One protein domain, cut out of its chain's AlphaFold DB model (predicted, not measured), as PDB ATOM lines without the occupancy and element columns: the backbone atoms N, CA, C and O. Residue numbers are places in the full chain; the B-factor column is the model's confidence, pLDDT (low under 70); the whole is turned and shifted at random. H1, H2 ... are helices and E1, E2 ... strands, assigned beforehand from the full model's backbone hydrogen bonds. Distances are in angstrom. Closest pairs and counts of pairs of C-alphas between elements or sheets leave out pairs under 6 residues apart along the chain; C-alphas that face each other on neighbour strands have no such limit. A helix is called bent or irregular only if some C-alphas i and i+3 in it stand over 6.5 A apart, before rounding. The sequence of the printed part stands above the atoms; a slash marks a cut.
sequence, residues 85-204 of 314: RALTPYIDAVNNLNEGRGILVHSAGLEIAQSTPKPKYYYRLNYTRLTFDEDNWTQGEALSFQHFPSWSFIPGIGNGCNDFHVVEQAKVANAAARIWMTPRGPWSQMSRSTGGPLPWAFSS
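AT A GLANCE: This is residues 85 to 204 of the 314 residues of the protein "Hypothetical protein" of Symbiodinium microadriaticum (UniProt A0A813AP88). Two parts are joined by a stretch of chain: a body of three parallel strands, E4, E5 and E6, with H4 packed along the sheet and H3 beside H4, and an arm holding H1 and the small strand pair E1 and E2. Residues 111 to 117, partly in H2, stick out at the far end of the arm. The 120 printed residues hold five named helices and six named strands, in the order H1 E1 H2 E2 E3 H3 E4 H4 E5 H5 E6, a mixed class. The whole is loose, with a radius of gyration of the C-alphas of 17.4 A, and elongated, spanning 55 by 34 by 24 A.

HOW THE PARTS SIT: Start at H1, residues 85 to 100, which has a kink of 25 degrees near residue 94. Its closest C-alpha to E1, residues 103 to 105, is that of Leu 97, 6.3 A from that of Ile 103. E1 is antiparallel to E2, residues 121 to 123, at 141 degrees; look for N 103 and O 123, 2.8 A apart. H2, residues 108 to 112, lies between them in the chain and is apart from H1. E3, residues 130 to 133, pairs with no named strand; C-alphas 132 and 140 are its closest to H3, residues 137 to 150, at 5.5 A. H3 touches H4, residues 163 to 175, closest at C-alphas 148 and 173, 6.2 A, the same way at a shallow tilt of 32 degrees. E4, residues 153 to 155, is parallel to E5, residues 179 to 182, with N 154 and O 179 2.7 A apart. E5 is parallel to E6, residues 201 to 203, with N 202 and O 180 2.7 A apart. H4 is on this sheet at a height over the sheet of 9.2 A, along the strands, 1 degrees from E5 on the local plane. H3 only just is on the sheet, which it only grazes with residues 144 to 148. H5, residues 187 to 193, is close but not clearly touching H4, about perpendicular at 85 degrees; closest are C-alphas 167 and 190, 5.8 A. H4 and H5 with the sheet make two layers, helices on one face of a sheet. E4, H4, E5 and E5, H5, E6 are strand-helix-strand units, parallel neighbour strands with a helix between, each with a right-handed crossover. Every O i to N i+4 pair is within hydrogen-bond range in H2, H4 and H5, but 8 of 12 in H1 and 8 of 10 in H3.

IN THESE COORDINATES: Find C-alpha 85 at (-12.116, 3.943, -14.638); H1 runs 19.9 A from there. H1 and H3 are irregular: C-alphas 95 and 98 are 8.2 A apart, and C-alphas 146 and 149 are 7.3 A apart. H3 spans 20.4 A and H4 18.6 A, from C-alpha 163 at (-20.963, 5.130, -37.026). E3 spans 10.7 A and E5 10.4 A. E6 ends at C-alpha 203, (-30.037, 0.307, -29.829).

THE WHOLE: The C-alphas farthest apart, of Ser 115 and Asp 135, are 58.0 A apart. The printed part has no cut, and no link is long. The mean pLDDT of the printed part is 73.5; 45 residues are under 70, among them 85 to 94 and 104 to 120.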
ATOM      1  N   ARG A  85     -11.795   3.911 -16.083       43.56
ATOM      2  CA  ARG A  85     -12.116   3.943 -14.638       43.56
ATOM      3  C   ARG A  85     -13.449   4.600 -14.254       43.56
ATOM      4  O   ARG A  85     -14.005   4.247 -13.222       43.56
ATOM      5  N   ALA A  86     -14.017   5.482 -15.078       46.56
ATOM      6  CA  ALA A  86     -15.285   6.168 -14.776       46.56
ATOM      7  C   ALA A  86     -16.507   5.240 -14.722       46.56
ATOM      8  O   ALA A  86     -17.560   5.659 -14.247       46.56
ATOM      9  N   LEU A  87     -16.392   3.995 -15.194       51.06
ATOM     10  CA  LEU A  87     -17.492   3.033 -15.151       51.06
ATOM     11  C   LEU A  87     -17.373   1.970 -14.071       51.06
ATOM     12  O   LEU A  87     -18.382   1.343 -13.748       51.06
ATOM     13  N   THR A  88     -16.199   1.839 -13.456       56.91
ATOM     14  CA  THR A  88     -16.026   1.069 -12.222       56.91
ATOM     15  C   THR A  88     -17.055   1.489 -11.162       56.91
ATOM     16  O   THR A  88     -17.766   0.608 -10.697       56.91
ATOM     17  N   PRO A  89     -17.317   2.792 -10.909       59.47
ATOM     18  CA  PRO A  89     -18.378   3.207  -9.990       59.47
ATOM     19  C   PRO A  89     -19.778   2.692 -10.348       59.47
ATOM     20  O   PRO A  89     -20.560   2.400  -9.453       59.47
ATOM     21  N   TYR A  90     -20.116   2.572 -11.637       58.62
ATOM     22  CA  TYR A  90     -21.434   2.088 -12.064       58.62
ATOM     23  C   TYR A  90     -21.549   0.568 -11.937       58.62
ATOM     24  O   TYR A  90     -22.577   0.070 -11.491       58.62
ATOM     25  N   ILE A  91     -20.494  -0.168 -12.294       63.25
ATOM     26  CA  ILE A  91     -20.430  -1.622 -12.099       63.25
ATOM     27  C   ILE A  91     -20.463  -1.952 -10.613       63.25
ATOM     28  O   ILE A  91     -21.201  -2.844 -10.205       63.25
ATOM     29  N   ASP A  92     -19.705  -1.213  -9.807       67.06
ATOM     30  CA  ASP A  92     -19.688  -1.362  -8.359       67.06
ATOM     31  C   ASP A  92     -21.057  -1.023  -7.781       67.06
ATOM     32  O   ASP A  92     -21.580  -1.800  -6.993       67.06
ATOM     33  N   ALA A  93     -21.701   0.060  -8.227       68.25
ATOM     34  CA  ALA A  93     -23.064   0.389  -7.816       68.25
ATOM     35  C   ALA A  93     -24.049  -0.744  -8.141       68.25
ATOM     36  O   ALA A  93     -24.806  -1.152  -7.264       68.25
ATOM     37  N   VAL A  94     -24.005  -1.292  -9.361       64.88
ATOM     38  CA  VAL A  94     -24.847  -2.426  -9.779       64.88
ATOM     39  C   VAL A  94     -24.554  -3.673  -8.948       64.88
ATOM     40  O   VAL A  94     -25.478  -4.325  -8.469       64.88
ATOM     41  N   ASN A  95     -23.280  -4.006  -8.749       73.94
ATOM     42  CA  ASN A  95     -22.860  -5.160  -7.961       73.94
ATOM     43  C   ASN A  95     -23.187  -4.999  -6.472       73.94
ATOM     44  O   ASN A  95     -23.419  -6.005  -5.813       73.94
ATOM     45  N   ASN A  96     -23.251  -3.766  -5.965       78.50
ATOM     46  CA  ASN A  96     -23.614  -3.438  -4.587       78.50
ATOM     47  C   ASN A  96     -25.133  -3.441  -4.341       78.50
ATOM     48  O   ASN A  96     -25.558  -3.406  -3.184       78.50
ATOM     49  N   LEU A  97     -25.963  -3.534  -5.389       65.38
ATOM     50  CA  LEU A  97     -27.407  -3.718  -5.235       65.38
ATOM     51  C   LEU A  97     -27.720  -5.004  -4.460       65.38
ATOM     52  O   LEU A  97     -26.976  -5.987  -4.510       65.38
ATOM     53  N   ASN A  98     -28.865  -5.002  -3.771       76.81
ATOM     54  CA  ASN A  98     -29.370  -6.149  -3.016       76.81
ATOM     55  C   ASN A  98     -28.330  -6.724  -2.036       76.81
ATOM     56  O   ASN A  98     -28.114  -7.936  -2.011       76.81
ATOM     57  N   GLU A  99     -27.684  -5.856  -1.250       85.38
ATOM     58  CA  GLU A  99     -26.640  -6.225  -0.274       85.38
ATOM     59  C   GLU A  99     -25.407  -6.872  -0.933       85.38
ATOM     60  O   GLU A  99     -24.861  -7.856  -0.440       85.38
ATOM     61  N   GLY A 100     -24.973  -6.362  -2.090       79.56
ATOM     62  CA  GLY A 100     -23.803  -6.909  -2.791       79.56
ATOM     63  C   GLY A 100     -24.081  -8.145  -3.652       79.56
ATOM     64  O   GLY A 100     -23.155  -8.727  -4.229       79.56
ATOM     65  N   ARG A 101     -25.344  -8.576  -3.747       72.38
ATOM     66  CA  ARG A 101     -25.744  -9.727  -4.572       72.38
ATOM     67  C   ARG A 101     -25.885  -9.367  -6.050       72.38
ATOM     68  O   ARG A 101     -25.813 -10.262  -6.889       72.38
ATOM     69  N   GLY A 102     -26.028  -8.086  -6.379       70.31
ATOM     70  CA  GLY A 102     -26.183  -7.595  -7.746       70.31
ATOM     71  C   GLY A 102     -27.645  -7.441  -8.163       70.31
ATOM     72  O   GLY A 102     -28.529  -7.233  -7.332       70.31
ATOM     73  N   ILE A 103     -27.922  -7.525  -9.464       71.75
ATOM     74  CA  ILE A 103     -29.263  -7.329 -10.032       71.75
ATOM     75  C   ILE A 103     -30.124  -8.555  -9.739       71.75
ATOM     76  O   ILE A 103     -29.779  -9.665 -10.135       71.75
ATOM     77  N   LEU A 104     -31.272  -8.346  -9.096       67.25
ATOM     78  CA  LEU A 104     -32.299  -9.372  -8.959       67.25
ATOM     79  C   LEU A 104     -32.988  -9.583 -10.311       67.25
ATOM     80  O   LEU A 104     -33.662  -8.686 -10.813       67.25
ATOM     81  N   VAL A 105     -32.860 -10.780 -10.871       65.94
ATOM     82  CA  VAL A 105     -33.677 -11.231 -11.996       65.94
ATOM     83  C   VAL A 105     -34.749 -12.141 -11.428       65.94
ATOM     84  O   VAL A 105     -34.497 -13.253 -10.962       65.94
ATOM     85  N   HIS A 106     -35.963 -11.618 -11.432       61.44
ATOM     86  CA  HIS A 106     -37.127 -12.272 -10.878       61.44
ATOM     87  C   HIS A 106     -38.272 -12.176 -11.885       61.44
ATOM     88  O   HIS A 106     -38.547 -11.105 -12.423       61.44
ATOM     89  N   SER A 107     -38.945 -13.296 -12.144       55.81
ATOM     90  CA  SER A 107     -40.182 -13.280 -12.919       55.81
ATOM     91  C   SER A 107     -41.355 -13.047 -11.971       55.81
ATOM     92  O   SER A 107     -41.911 -13.998 -11.421       55.81
ATOM     93  N   ALA A 108     -41.733 -11.778 -11.802       55.41
ATOM     94  CA  ALA A 108     -42.883 -11.375 -10.985       55.41
ATOM     95  C   ALA A 108     -44.184 -12.079 -11.412       55.41
ATOM     96  O   ALA A 108     -45.016 -12.413 -10.574       55.41
ATOM     97  N   GLY A 109     -44.332 -12.391 -12.706       53.12
ATOM     98  CA  GLY A 109     -45.496 -13.113 -13.226       53.12
ATOM     99  C   GLY A 109     -45.588 -14.586 -12.799       53.12
ATOM    100  O   GLY A 109     -46.687 -15.129 -12.757       53.12
ATOM    101  N   LEU A 110     -44.471 -15.238 -12.455       50.12
ATOM    102  CA  LEU A 110     -44.451 -16.653 -12.054       50.12
ATOM    103  C   LEU A 110     -44.686 -16.866 -10.553       50.12
ATOM    104  O   LEU A 110     -45.181 -17.926 -10.184       50.12
ATOM    105  N   GLU A 111     -44.358 -15.887  -9.702       50.34
ATOM    106  CA  GLU A 111     -44.652 -15.942  -8.259       50.34
ATOM    107  C   GLU A 111     -46.124 -15.638  -7.952       50.34
ATOM    108  O   GLU A 111     -46.704 -16.268  -7.076       50.34
ATOM    109  N   ILE A 112     -46.770 -14.743  -8.710       54.03
ATOM    110  CA  ILE A 112     -48.205 -14.450  -8.529       54.03
ATOM    111  C   ILE A 112     -49.070 -15.677  -8.877       54.03
ATOM    112  O   ILE A 112     -50.127 -15.883  -8.284       54.03
ATOM    113  N   ALA A 113     -48.619 -16.516  -9.813       52.28
ATOM    114  CA  ALA A 113     -49.362 -17.686 -10.278       52.28
ATOM    115  C   ALA A 113     -49.110 -18.968  -9.460       52.28
ATOM    116  O   ALA A 113     -49.814 -19.958  -9.656       52.28
ATOM    117  N   GLN A 114     -48.094 -19.002  -8.589       52.91
ATOM    118  CA  GLN A 114     -47.671 -20.227  -7.904       52.91
ATOM    119  C   GLN A 114     -47.391 -19.931  -6.427       52.91
ATOM    120  O   GLN A 114     -46.519 -19.137  -6.102       52.91
ATOM    121  N   SER A 115     -48.101 -20.612  -5.521       55.59
ATOM    122  CA  SER A 115     -48.031 -20.462  -4.054       55.59
ATOM    123  C   SER A 115     -46.690 -20.867  -3.418       55.59
ATOM    124  O   SER A 115     -46.605 -21.046  -2.204       55.59
ATOM    125  N   THR A 116     -45.646 -21.054  -4.222       59.03
ATOM    126  CA  THR A 116     -44.333 -21.529  -3.795       59.03
ATOM    127  C   THR A 116     -43.290 -20.473  -4.155       59.03
ATOM    128  O   THR A 116     -43.130 -20.178  -5.343       59.03
ATOM    129  N   PRO A 117     -42.553 -19.914  -3.174       62.53
ATOM    130  CA  PRO A 117     -41.488 -18.956  -3.446       62.53
ATOM    131  C   PRO A 117     -40.464 -19.587  -4.390       62.53
ATOM    132  O   PRO A 117     -39.886 -20.632  -4.071       62.53
ATOM    133  N   LYS A 118     -40.244 -18.984  -5.562       62.34
ATOM    134  CA  LYS A 118     -39.186 -19.452  -6.458       62.34
ATOM    135  C   LYS A 118     -37.841 -18.905  -5.994       62.34
ATOM    136  O   LYS A 118     -37.774 -17.820  -5.415       62.34
ATOM    137  N   PRO A 119     -36.744 -19.636  -6.248       63.94
ATOM    138  CA  PRO A 119     -35.416 -19.103  -6.004       63.94
ATOM    139  C   PRO A 119     -35.243 -17.778  -6.759       63.94
ATOM    140  O   PRO A 119     -35.497 -17.679  -7.960       63.94
ATOM    141  N   LYS A 120     -34.823 -16.746  -6.024       67.81
ATOM    142  CA  LYS A 120     -34.437 -15.448  -6.576       67.81
ATOM    143  C   LYS A 120     -33.035 -15.568  -7.160       67.81
ATOM    144  O   LYS A 120     -32.108 -15.954  -6.450       67.81
ATOM    145  N   TYR A 121     -32.878 -15.226  -8.433       71.12
ATOM    146  CA  TYR A 121     -31.576 -15.228  -9.091       71.12
ATOM    147  C   TYR A 121     -30.978 -13.829  -9.037       71.12
ATOM    148  O   TYR A 121     -31.641 -12.849  -9.370       71.12
ATOM    149  N   TYR A 122     -29.718 -13.742  -8.627       69.88
ATOM    150  CA  TYR A 122     -28.983 -12.487  -8.593       69.88
ATOM    151  C   TYR A 122     -27.804 -12.565  -9.553       69.88
ATOM    152  O   TYR A 122     -27.047 -13.538  -9.543       69.88
ATOM    153  N   TYR A 123     -27.656 -11.540 -10.384       66.44
ATOM    154  CA  TYR A 123     -26.583 -11.437 -11.359       66.44
ATOM    155  C   TYR A 123     -25.617 -10.336 -10.960       66.44
ATOM    156  O   TYR A 123     -26.001  -9.186 -10.743       66.44
ATOM    157  N   ARG A 124     -24.337 -10.696 -10.927       72.44
ATOM    158  CA  ARG A 124     -23.230  -9.754 -10.800       72.44
ATOM    159  C   ARG A 124     -22.555  -9.574 -12.146       72.44
ATOM    160  O   ARG A 124     -22.423 -10.516 -12.929       72.44
ATOM    161  N   LEU A 125     -22.081  -8.365 -12.382       68.62
ATOM    162  CA  LEU A 125     -21.311  -8.014 -13.559       68.62
ATOM    163  C   LEU A 125     -19.822  -8.144 -13.209       68.62
ATOM    164  O   LEU A 125     -19.260  -7.321 -12.492       68.62
ATOM    165  N   ASN A 126     -19.172  -9.207 -13.687       67.06
ATOM    166  CA  ASN A 126     -17.708  -9.208 -13.883       67.06
ATOM    167  C   ASN A 126     -17.391  -8.375 -15.145       67.06
ATOM    168  O   ASN A 126     -18.341  -8.141 -15.848       67.06
ATOM    169  N   TYR A 127     -16.179  -7.941 -15.515       62.16
ATOM    170  CA  TYR A 127     -15.910  -7.307 -16.829       62.16
ATOM    171  C   TYR A 127     -14.450  -7.396 -17.283       62.16
ATOM    172  O   TYR A 127     -13.546  -7.562 -16.475       62.16
ATOM    173  N   THR A 128     -14.225  -7.307 -18.597       62.88
ATOM    174  CA  THR A 128     -12.893  -7.278 -19.228       62.88
ATOM    175  C   THR A 128     -12.837  -6.127 -20.227       62.88
ATOM    176  O   THR A 128     -13.777  -5.915 -20.970       62.88
ATOM    177  N   ARG A 129     -11.770  -5.336 -20.275       66.75
ATOM    178  CA  ARG A 129     -11.704  -4.191 -21.196       66.75
ATOM    179  C   ARG A 129     -10.654  -4.433 -22.264       66.75
ATOM    180  O   ARG A 129      -9.541  -4.817 -21.925       66.75
ATOM    181  N   LEU A 130     -11.003  -4.138 -23.514       69.00
ATOM    182  CA  LEU A 130     -10.081  -4.125 -24.645       69.00
ATOM    183  C   LEU A 130     -10.178  -2.778 -25.368       69.00
ATOM    184  O   LEU A 130     -11.265  -2.210 -25.492       69.00
ATOM    185  N   THR A 131      -9.036  -2.266 -25.813       68.94
ATOM    186  CA  THR A 131      -8.912  -1.010 -26.562       68.94
ATOM    187  C   THR A 131      -7.976  -1.217 -27.748       68.94
ATOM    188  O   THR A 131      -7.062  -2.036 -27.676       68.94
ATOM    189  N   PHE A 132      -8.197  -0.466 -28.818       69.38
ATOM    190  CA  PHE A 132      -7.380  -0.411 -30.041       69.38
ATOM    191  C   PHE A 132      -7.275   1.056 -30.472       69.38
ATOM    192  O   PHE A 132      -7.985   1.845 -29.884       69.38
ATOM    193  N   ASP A 133      -6.454   1.487 -31.425       73.75
ATOM    194  CA  ASP A 133      -6.461   2.911 -31.830       73.75
ATOM    195  C   ASP A 133      -7.597   3.246 -32.817       73.75
ATOM    196  O   ASP A 133      -7.985   2.381 -33.597       73.75
ATOM    197  N   GLU A 134      -8.148   4.473 -32.806       67.75
ATOM    198  CA  GLU A 134      -9.313   4.827 -33.662       67.75
ATOM    199  C   GLU A 134      -9.043   4.591 -35.142       67.75
ATOM    200  O   GLU A 134      -9.869   4.001 -35.830       67.75
ATOM    201  N   ASP A 135      -7.850   4.936 -35.600       74.56
ATOM    202  CA  ASP A 135      -7.458   4.756 -36.996       74.56
ATOM    203  C   ASP A 135      -7.078   3.298 -37.335       74.56
ATOM    204  O   ASP A 135      -6.702   2.997 -38.466       74.56
ATOM    205  N   ASN A 136      -7.163   2.371 -36.371       79.31
ATOM    206  CA  ASN A 136      -6.762   0.972 -36.519       79.31
ATOM    207  C   ASN A 136      -7.930   0.004 -36.280       79.31
ATOM    208  O   ASN A 136      -7.880  -0.874 -35.409       79.31
ATOM    209  N   TRP A 137      -8.987   0.139 -37.087       81.06
ATOM    210  CA  TRP A 137     -10.124  -0.783 -37.042       81.06
ATOM    211  C   TRP A 137      -9.709  -2.247 -37.218       81.06
ATOM    212  O   TRP A 137     -10.263  -3.101 -36.541       81.06
ATOM    213  N   THR A 138      -8.691  -2.551 -38.025       84.44
ATOM    214  CA  THR A 138      -8.183  -3.922 -38.212       84.44
ATOM    215  C   THR A 138      -7.836  -4.604 -36.884       84.44
ATOM    216  O   THR A 138      -8.148  -5.776 -36.671       84.44
ATOM    217  N   GLN A 139      -7.228  -3.871 -35.943       82.81
ATOM    218  CA  GLN A 139      -6.976  -4.390 -34.599       82.81
ATOM    219  C   GLN A 139      -8.278  -4.566 -33.802       82.81
ATOM    220  O   GLN A 139      -8.448  -5.578 -33.121       82.81
ATOM    221  N   GLY A 140      -9.195  -3.598 -33.876       82.19
ATOM    222  CA  GLY A 140     -10.508  -3.677 -33.227       82.19
ATOM    223  C   GLY A 140     -11.343  -4.864 -33.713       82.19
ATOM    224  O   GLY A 140     -11.944  -5.579 -32.909       82.19
ATOM    225  N   GLU A 141     -11.318  -5.126 -35.013       84.06
ATOM    226  CA  GLU A 141     -11.945  -6.266 -35.668       84.06
ATOM    227  C   GLU A 141     -11.337  -7.588 -35.182       84.06
ATOM    228  O   GLU A 141     -12.071  -8.472 -34.738       84.06
ATOM    229  N   ALA A 142     -10.004  -7.706 -35.159       86.00
ATOM    230  CA  ALA A 142      -9.324  -8.902 -34.660       86.00
ATOM    231  C   ALA A 142      -9.689  -9.211 -33.196       86.00
ATOM    232  O   ALA A 142     -10.007 -10.354 -32.858       86.00
ATOM    233  N   LEU A 143      -9.717  -8.187 -32.335       85.44
ATOM    234  CA  LEU A 143     -10.166  -8.324 -30.946       85.44
ATOM    235  C   LEU A 143     -11.642  -8.745 -30.872       85.44
ATOM    236  O   LEU A 143     -12.000  -9.602 -30.062       85.44
ATOM    237  N   SER A 144     -12.499  -8.182 -31.728       86.38
ATOM    238  CA  SER A 144     -13.917  -8.556 -31.807       86.38
ATOM    239  C   SER A 144     -14.070 -10.042 -32.127       86.38
ATOM    240  O   SER A 144     -14.719 -10.771 -31.375       86.38
ATOM    241  N   PHE A 145     -13.414 -10.521 -33.188       88.31
ATOM    242  CA  PHE A 145     -13.471 -11.925 -33.602       88.31
ATOM    243  C   PHE A 145     -12.910 -12.881 -32.553       88.31
ATOM    244  O   PHE A 145     -13.486 -13.944 -32.321       88.31
ATOM    245  N   GLN A 146     -11.816 -12.503 -31.890       88.81
ATOM    246  CA  GLN A 146     -11.202 -13.327 -30.854       88.81
ATOM    247  C   GLN A 146     -12.125 -13.515 -29.643       88.81
ATOM    248  O   GLN A 146     -12.139 -14.584 -29.030       88.81
ATOM    249  N   HIS A 147     -12.879 -12.480 -29.268       83.69
ATOM    250  CA  HIS A 147     -13.510 -12.435 -27.954       83.69
ATOM    251  C   HIS A 147     -15.031 -12.555 -27.963       83.69
ATOM    252  O   HIS A 147     -15.580 -13.209 -27.068       83.69
ATOM    253  N   PHE A 148     -15.718 -11.993 -28.960       86.81
ATOM    254  CA  PHE A 148     -17.183 -11.982 -29.019       86.81
ATOM    255  C   PHE A 148     -17.805 -13.375 -28.893       86.81
ATOM    256  O   PHE A 148     -18.733 -13.509 -28.097       86.81
ATOM    257  N   PRO A 149     -17.286 -14.449 -29.524       88.56
ATOM    258  CA  PRO A 149     -17.862 -15.786 -29.366       88.56
ATOM    259  C   PRO A 149     -17.974 -16.253 -27.905       88.56
ATOM    260  O   PRO A 149     -18.896 -16.998 -27.564       88.56
ATOM    261  N   SER A 150     -17.088 -15.781 -27.023       83.12
ATOM    262  CA  SER A 150     -17.075 -16.136 -25.598       83.12
ATOM    263  C   SER A 150     -17.923 -15.217 -24.705       83.12
ATOM    264  O   SER A 150     -18.072 -15.484 -23.512       83.12
ATOM    265  N   TRP A 151     -18.475 -14.124 -25.242       78.06
ATOM    266  CA  TRP A 151     -19.154 -13.085 -24.463       78.06
ATOM    267  C   TRP A 151     -20.649 -13.066 -24.740       78.06
ATOM    268  O   TRP A 151     -21.064 -12.845 -25.866       78.06
ATOM    269  N   SER A 152     -21.478 -13.234 -23.709       71.75
ATOM    270  CA  SER A 152     -22.941 -13.279 -23.866       71.75
ATOM    271  C   SER A 152     -23.569 -11.942 -24.265       71.75
ATOM    272  O   SER A 152     -24.628 -11.929 -24.887       71.75
ATOM    273  N   PHE A 153     -22.941 -10.827 -23.886       74.50
ATOM    274  CA  PHE A 153     -23.449  -9.488 -24.144       74.50
ATOM    275  C   PHE A 153     -22.267  -8.557 -24.468       74.50
ATOM    276  O   PHE A 153     -21.314  -8.458 -23.687       74.50
ATOM    277  N   ILE A 154     -22.382  -7.845 -25.591       77.06
ATOM    278  CA  ILE A 154     -21.387  -6.973 -26.218       77.06
ATOM    279  C   ILE A 154     -22.028  -5.627 -26.580       77.06
ATOM    280  O   ILE A 154     -22.470  -5.384 -27.686       77.06
ATOM    281  N   PRO A 155     -22.158  -4.691 -25.685       72.94
ATOM    282  CA  PRO A 155     -22.562  -3.361 -26.032       72.94
ATOM    283  C   PRO A 155     -21.587  -2.631 -26.960       72.94
ATOM    284  O   PRO A 155     -20.374  -2.815 -26.931       72.94
ATOM    285  N   GLY A 156     -22.154  -1.781 -27.797       69.38
ATOM    286  CA  GLY A 156     -21.443  -1.072 -28.843       69.38
ATOM    287  C   GLY A 156     -20.993   0.318 -28.434       69.38
ATOM    288  O   GLY A 156     -21.546   0.931 -27.521       69.38
ATOM    289  N   ILE A 157     -20.018   0.836 -29.178       70.81
ATOM    290  CA  ILE A 157     -19.540   2.220 -29.070       70.81
ATOM    291  C   ILE A 157     -20.724   3.200 -29.044       70.81
ATOM    292  O   ILE A 157     -21.632   3.136 -29.865       70.81
ATOM    293  N   GLY A 158     -20.687   4.130 -28.100       61.53
ATOM    294  CA  GLY A 158     -21.797   5.005 -27.725       61.53
ATOM    295  C   GLY A 158     -21.526   6.507 -27.826       61.53
ATOM    296  O   GLY A 158     -22.470   7.286 -27.792       61.53
ATOM    297  N   ASN A 159     -20.280   6.947 -28.002       56.47
ATOM    298  CA  ASN A 159     -19.955   8.351 -28.305       56.47
ATOM    299  C   ASN A 159     -18.925   8.412 -29.458       56.47
ATOM    300  O   ASN A 159     -18.588   7.382 -30.042       56.47
ATOM    301  N   GLY A 160     -18.441   9.609 -29.806       56.81
ATOM    302  CA  GLY A 160     -17.577   9.851 -30.975       56.81
ATOM    303  C   GLY A 160     -18.392  10.189 -32.229       56.81
ATOM    304  O   GLY A 160     -19.585  10.448 -32.118       56.81
ATOM    305  N   CYS A 161     -17.798  10.177 -33.419       56.16
ATOM    306  CA  CYS A 161     -18.507  10.279 -34.708       56.16
ATOM    307  C   CYS A 161     -18.255   9.034 -35.569       56.16
ATOM    308  O   CYS A 161     -18.014   9.143 -36.763       56.16
ATOM    309  N   ASN A 162     -18.256   7.850 -34.949       68.81
ATOM    310  CA  ASN A 162     -17.750   6.635 -35.580       68.81
ATOM    311  C   ASN A 162     -18.845   5.594 -35.848       68.81
ATOM    312  O   ASN A 162     -18.830   4.482 -35.319       68.81
ATOM    313  N   ASP A 163     -19.830   5.989 -36.655       73.62
ATOM    314  CA  ASP A 163     -20.963   5.130 -37.026       73.62
ATOM    315  C   ASP A 163     -20.490   3.873 -37.778       73.62
ATOM    316  O   ASP A 163     -21.077   2.804 -37.623       73.62
ATOM    317  N   PHE A 164     -19.376   3.971 -38.512       78.25
ATOM    318  CA  PHE A 164     -18.746   2.837 -39.185       78.25
ATOM    319  C   PHE A 164     -18.324   1.739 -38.194       78.25
ATOM    320  O   PHE A 164     -18.793   0.607 -38.314       78.25
ATOM    321  N   HIS A 165     -17.525   2.051 -37.164       79.38
ATOM    322  CA  HIS A 165     -17.113   1.034 -36.182       79.38
ATOM    323  C   HIS A 165     -18.296   0.441 -35.414       79.38
ATOM    324  O   HIS A 165     -18.278  -0.735 -35.058       79.38
ATOM    325  N   VAL A 166     -19.328   1.243 -35.149       79.12
ATOM    326  CA  VAL A 166     -20.557   0.784 -34.486       79.12
ATOM    327  C   VAL A 166     -21.234  -0.296 -35.329       79.12
ATOM    328  O   VAL A 166     -21.561  -1.368 -34.819       79.12
ATOM    329  N   VAL A 167     -21.380  -0.039 -36.629       82.94
ATOM    330  CA  VAL A 167     -21.961  -0.977 -37.593       82.94
ATOM    331  C   VAL A 167     -21.110  -2.246 -37.718       82.94
ATOM    332  O   VAL A 167     -21.656  -3.347 -37.646       82.94
ATOM    333  N   GLU A 168     -19.787  -2.128 -37.836       86.00
ATOM    334  CA  GLU A 168     -18.904  -3.295 -37.962       86.00
ATOM    335  C   GLU A 168     -18.886  -4.160 -36.691       86.00
ATOM    336  O   GLU A 168     -18.983  -5.385 -36.772       86.00
ATOM    337  N   GLN A 169     -18.887  -3.561 -35.495       85.31
ATOM    338  CA  GLN A 169     -19.039  -4.328 -34.251       85.31
ATOM    339  C   GLN A 169     -20.367  -5.082 -34.200       85.31
ATOM    340  O   GLN A 169     -20.398  -6.251 -33.803       85.31
ATOM    341  N   ALA A 170     -21.458  -4.435 -34.615       87.12
ATOM    342  CA  ALA A 170     -22.771  -5.064 -34.651       87.12
ATOM    343  C   ALA A 170     -22.797  -6.270 -35.607       87.12
ATOM    344  O   ALA A 170     -23.408  -7.291 -35.272       87.12
ATOM    345  N   LYS A 171     -22.100  -6.192 -36.754       88.88
ATOM    346  CA  LYS A 171     -21.935  -7.316 -37.694       88.88
ATOM    347  C   LYS A 171     -21.193  -8.484 -37.050       88.88
ATOM    348  O   LYS A 171     -21.702  -9.604 -37.073       88.88
ATOM    349  N   VAL A 172     -20.035  -8.235 -36.432       89.75
ATOM    350  CA  VAL A 172     -19.233  -9.303 -35.804       89.75
ATOM    351  C   VAL A 172     -20.001  -9.960 -34.652       89.75
ATOM    352  O   VAL A 172     -20.012 -11.185 -34.528       89.75
ATOM    353  N   ALA A 173     -20.710  -9.175 -33.835       88.50
ATOM    354  CA  ALA A 173     -21.527  -9.716 -32.748       88.50
ATOM    355  C   ALA A 173     -22.705 -10.560 -33.261       88.50
ATOM    356  O   ALA A 173     -22.984 -11.627 -32.708       88.50
ATOM    357  N   ASN A 174     -23.352 -10.133 -34.351       89.81
ATOM    358  CA  ASN A 174     -24.398 -10.920 -35.004       89.81
ATOM    359  C   ASN A 174     -23.863 -12.229 -35.582       89.81
ATOM    360  O   ASN A 174     -24.486 -13.268 -35.374       89.81
ATOM    361  N   ALA A 175     -22.699 -12.203 -36.235       90.50
ATOM    362  CA  ALA A 175     -22.043 -13.408 -36.744       90.50
ATOM    363  C   ALA A 175     -21.703 -14.402 -35.618       90.50
ATOM    364  O   ALA A 175     -21.791 -15.613 -35.806       90.50
ATOM    365  N   ALA A 176     -21.384 -13.899 -34.421       90.19
ATOM    366  CA  ALA A 176     -21.153 -14.708 -33.224       90.19
ATOM    367  C   ALA A 176     -22.442 -15.104 -32.466       90.19
ATOM    368  O   ALA A 176     -22.359 -15.783 -31.438       90.19
ATOM    369  N   ALA A 177     -23.621 -14.680 -32.937       90.75
ATOM    370  CA  ALA A 177     -24.912 -14.830 -32.263       90.75
ATOM    371  C   ALA A 177     -24.882 -14.338 -30.805       90.75
ATOM    372  O   ALA A 177     -25.210 -15.075 -29.866       90.75
ATOM    373  N   ARG A 178     -24.411 -13.102 -30.607       88.56
ATOM    374  CA  ARG A 178     -24.288 -12.467 -29.292       88.56
ATOM    375  C   ARG A 178     -25.022 -11.151 -29.235       88.56
ATOM    376  O   ARG A 178     -24.918 -10.341 -30.150       88.56
ATOM    377  N   ILE A 179     -25.715 -10.946 -28.115       82.81
ATOM    378  CA  ILE A 179     -26.472  -9.726 -27.857       82.81
ATOM    379  C   ILE A 179     -25.501  -8.560 -27.888       82.81
ATOM    380  O   ILE A 179     -24.557  -8.519 -27.104       82.81
ATOM    381  N   TRP A 180     -25.762  -7.608 -28.765       86.06
ATOM    382  CA  TRP A 180     -25.011  -6.384 -28.899       86.06
ATOM    383  C   TRP A 180     -25.919  -5.186 -28.711       86.06
ATOM    384  O   TRP A 180     -27.027  -5.172 -29.232       86.06
ATOM    385  N   MET A 181     -25.491  -4.194 -27.934       83.19
ATOM    386  CA  MET A 181     -26.347  -3.061 -27.571       83.19
ATOM    387  C   MET A 181     -25.596  -1.736 -27.532       83.19
ATOM    388  O   MET A 181     -24.728  -1.538 -26.693       83.19
ATOM    389  N   THR A 182     -25.969  -0.779 -28.365       76.44
ATOM    390  CA  THR A 182     -25.366   0.559 -28.343       76.44
ATOM    391  C   THR A 182     -26.360   1.620 -27.862       76.44
ATOM    392  O   THR A 182     -27.561   1.494 -28.106       76.44
ATOM    393  N   PRO A 183     -25.913   2.694 -27.190       72.12
ATOM    394  CA  PRO A 183     -26.746   3.874 -27.000       72.12
ATOM    395  C   PRO A 183     -26.772   4.806 -28.222       72.12
ATOM    396  O   PRO A 183     -27.395   5.864 -28.162       72.12
ATOM    397  N   ARG A 184     -26.081   4.458 -29.312       75.00
ATOM    398  CA  ARG A 184     -25.802   5.350 -30.437       75.00
ATOM    399  C   ARG A 184     -26.293   4.773 -31.753       75.00
ATOM    400  O   ARG A 184     -26.025   3.622 -32.062       75.00
ATOM    401  N   GLY A 185     -26.913   5.621 -32.569       76.25
ATOM    402  CA  GLY A 185     -27.381   5.240 -33.893       76.25
ATOM    403  C   GLY A 185     -28.656   4.400 -33.788       76.25
ATOM    404  O   GLY A 185     -28.680   3.394 -33.076       76.25
ATOM    405  N   PRO A 186     -29.744   4.786 -34.465       78.00
ATOM    406  CA  PRO A 186     -30.942   3.966 -34.511       78.00
ATOM    407  C   PRO A 186     -30.656   2.549 -35.000       78.00
ATOM    408  O   PRO A 186     -29.892   2.356 -35.951       78.00
ATOM    409  N   TRP A 187     -31.346   1.562 -34.430       78.75
ATOM    410  CA  TRP A 187     -31.246   0.181 -34.905       78.75
ATOM    411  C   TRP A 187     -31.578   0.044 -36.397       78.75
ATOM    412  O   TRP A 187     -30.849  -0.626 -37.127       78.75
ATOM    413  N   SER A 188     -32.615   0.737 -36.879       77.56
ATOM    414  CA  SER A 188     -33.016   0.676 -38.290       77.56
ATOM    415  C   SER A 188     -31.958   1.225 -39.243       77.56
ATOM    416  O   SER A 188     -31.850   0.766 -40.380       77.56
ATOM    417  N   GLN A 189     -31.180   2.213 -38.802       76.50
ATOM    418  CA  GLN A 189     -30.104   2.792 -39.599       76.50
ATOM    419  C   GLN A 189     -28.938   1.813 -39.673       76.50
ATOM    420  O   GLN A 189     -28.470   1.511 -40.764       76.50
ATOM    421  N   MET A 190     -28.560   1.213 -38.542       78.12
ATOM    422  CA  MET A 190     -27.525   0.179 -38.518       78.12
ATOM    423  C   MET A 190     -27.909  -1.030 -39.374       78.12
ATOM    424  O   MET A 190     -27.120  -1.459 -40.209       78.12
ATOM    425  N   SER A 191     -29.137  -1.538 -39.232       80.12
ATOM    426  CA  SER A 191     -29.623  -2.662 -40.039       80.12
ATOM    427  C   SER A 191     -29.548  -2.348 -41.541       80.12
ATOM    428  O   SER A 191     -28.987  -3.136 -42.305       80.12
ATOM    429  N   ARG A 192     -29.989  -1.154 -41.966       77.94
ATOM    430  CA  ARG A 192     -29.856  -0.694 -43.360       77.94
ATOM    431  C   ARG A 192     -28.399  -0.624 -43.819       77.94
ATOM    432  O   ARG A 192     -28.082  -1.167 -44.872       77.94
ATOM    433  N   SER A 193     -27.510  -0.030 -43.023       76.06
ATOM    434  CA  SER A 193     -26.077   0.071 -43.338       76.06
ATOM    435  C   SER A 193     -25.385  -1.290 -43.455       76.06
ATOM    436  O   SER A 193     -24.391  -1.412 -44.165       76.06
ATOM    437  N   THR A 194     -25.903  -2.327 -42.792       77.81
ATOM    438  CA  THR A 194     -25.383  -3.699 -42.922       77.81
ATOM    439  C   THR A 194     -25.939  -4.489 -44.103       77.81
ATOM    440  O   THR A 194     -25.450  -5.586 -44.363       77.81
ATOM    441  N   GLY A 195     -26.936  -3.962 -44.821       79.69
ATOM    442  CA  GLY A 195     -27.593  -4.672 -45.922       79.69
ATOM    443  C   GLY A 195     -28.527  -5.800 -45.472       79.69
ATOM    444  O   GLY A 195     -28.884  -6.650 -46.285       79.69
ATOM    445  N   GLY A 196     -28.927  -5.840 -44.196       81.00
ATOM    446  CA  GLY A 196     -29.766  -6.918 -43.681       81.00
ATOM    447  C   GLY A 196     -30.158  -6.780 -42.209       81.00
ATOM    448  O   GLY A 196     -29.728  -5.856 -41.513       81.00
ATOM    449  N   PRO A 197     -31.018  -7.683 -41.714       83.56
ATOM    450  CA  PRO A 197     -31.424  -7.688 -40.318       83.56
ATOM    451  C   PRO A 197     -30.244  -8.035 -39.404       83.56
ATOM    452  O   PRO A 197     -29.480  -8.960 -39.672       83.56
ATOM    453  N   LEU A 198     -30.154  -7.325 -38.281       86.81
ATOM    454  CA  LEU A 198     -29.209  -7.599 -37.199       86.81
ATOM    455  C   LEU A 198     -29.985  -8.066 -35.956       86.81
ATOM    456  O   LEU A 198     -30.198  -7.264 -35.044       86.81
ATOM    457  N   PRO A 199     -30.460  -9.328 -35.911       88.19
ATOM    458  CA  PRO A 199     -31.344  -9.822 -34.847       88.19
ATOM    459  C   PRO A 199     -30.717  -9.791 -33.449       88.19
ATOM    460  O   PRO A 199     -31.437  -9.782 -32.454       88.19
ATOM    461  N   TRP A 200     -29.387  -9.771 -33.364       87.06
ATOM    462  CA  TRP A 200     -28.666  -9.673 -32.102       87.06
ATOM    463  C   TRP A 200     -28.191  -8.258 -31.785       87.06
ATOM    464  O   TRP A 200     -27.597  -8.067 -30.731       87.06
ATOM    465  N   ALA A 201     -28.427  -7.274 -32.656       86.00
ATOM    466  CA  ALA A 201     -28.082  -5.885 -32.383       86.00
ATOM    467  C   ALA A 201     -29.292  -5.124 -31.848       86.00
ATOM    468  O   ALA A 201     -30.388  -5.216 -32.390       86.00
ATOM    469  N   PHE A 202     -29.064  -4.308 -30.830       82.88
ATOM    470  CA  PHE A 202     -30.058  -3.465 -30.193       82.88
ATOM    471  C   PHE A 202     -29.500  -2.053 -30.067       82.88
ATOM    472  O   PHE A 202     -28.298  -1.847 -29.893       82.88
ATOM    473  N   SER A 203     -30.386  -1.069 -30.136       82.25
ATOM    474  CA  SER A 203     -30.037   0.307 -29.829       82.25
ATOM    475  C   SER A 203     -31.035   0.875 -28.845       82.25
ATOM    476  O   SER A 203     -32.237   0.683 -29.018       82.25
ATOM    477  N   SER A 204     -30.551   1.577 -27.821       78.50
ATOM    478  CA  SER A 204     -31.430   2.422 -27.003       78.50
ATOM    479  C   SER A 204     -31.667   3.791 -27.640       78.50
ATOM    480  O   SER A 204     -32.388   4.610 -27.075       78.50
TER     481      SER A 204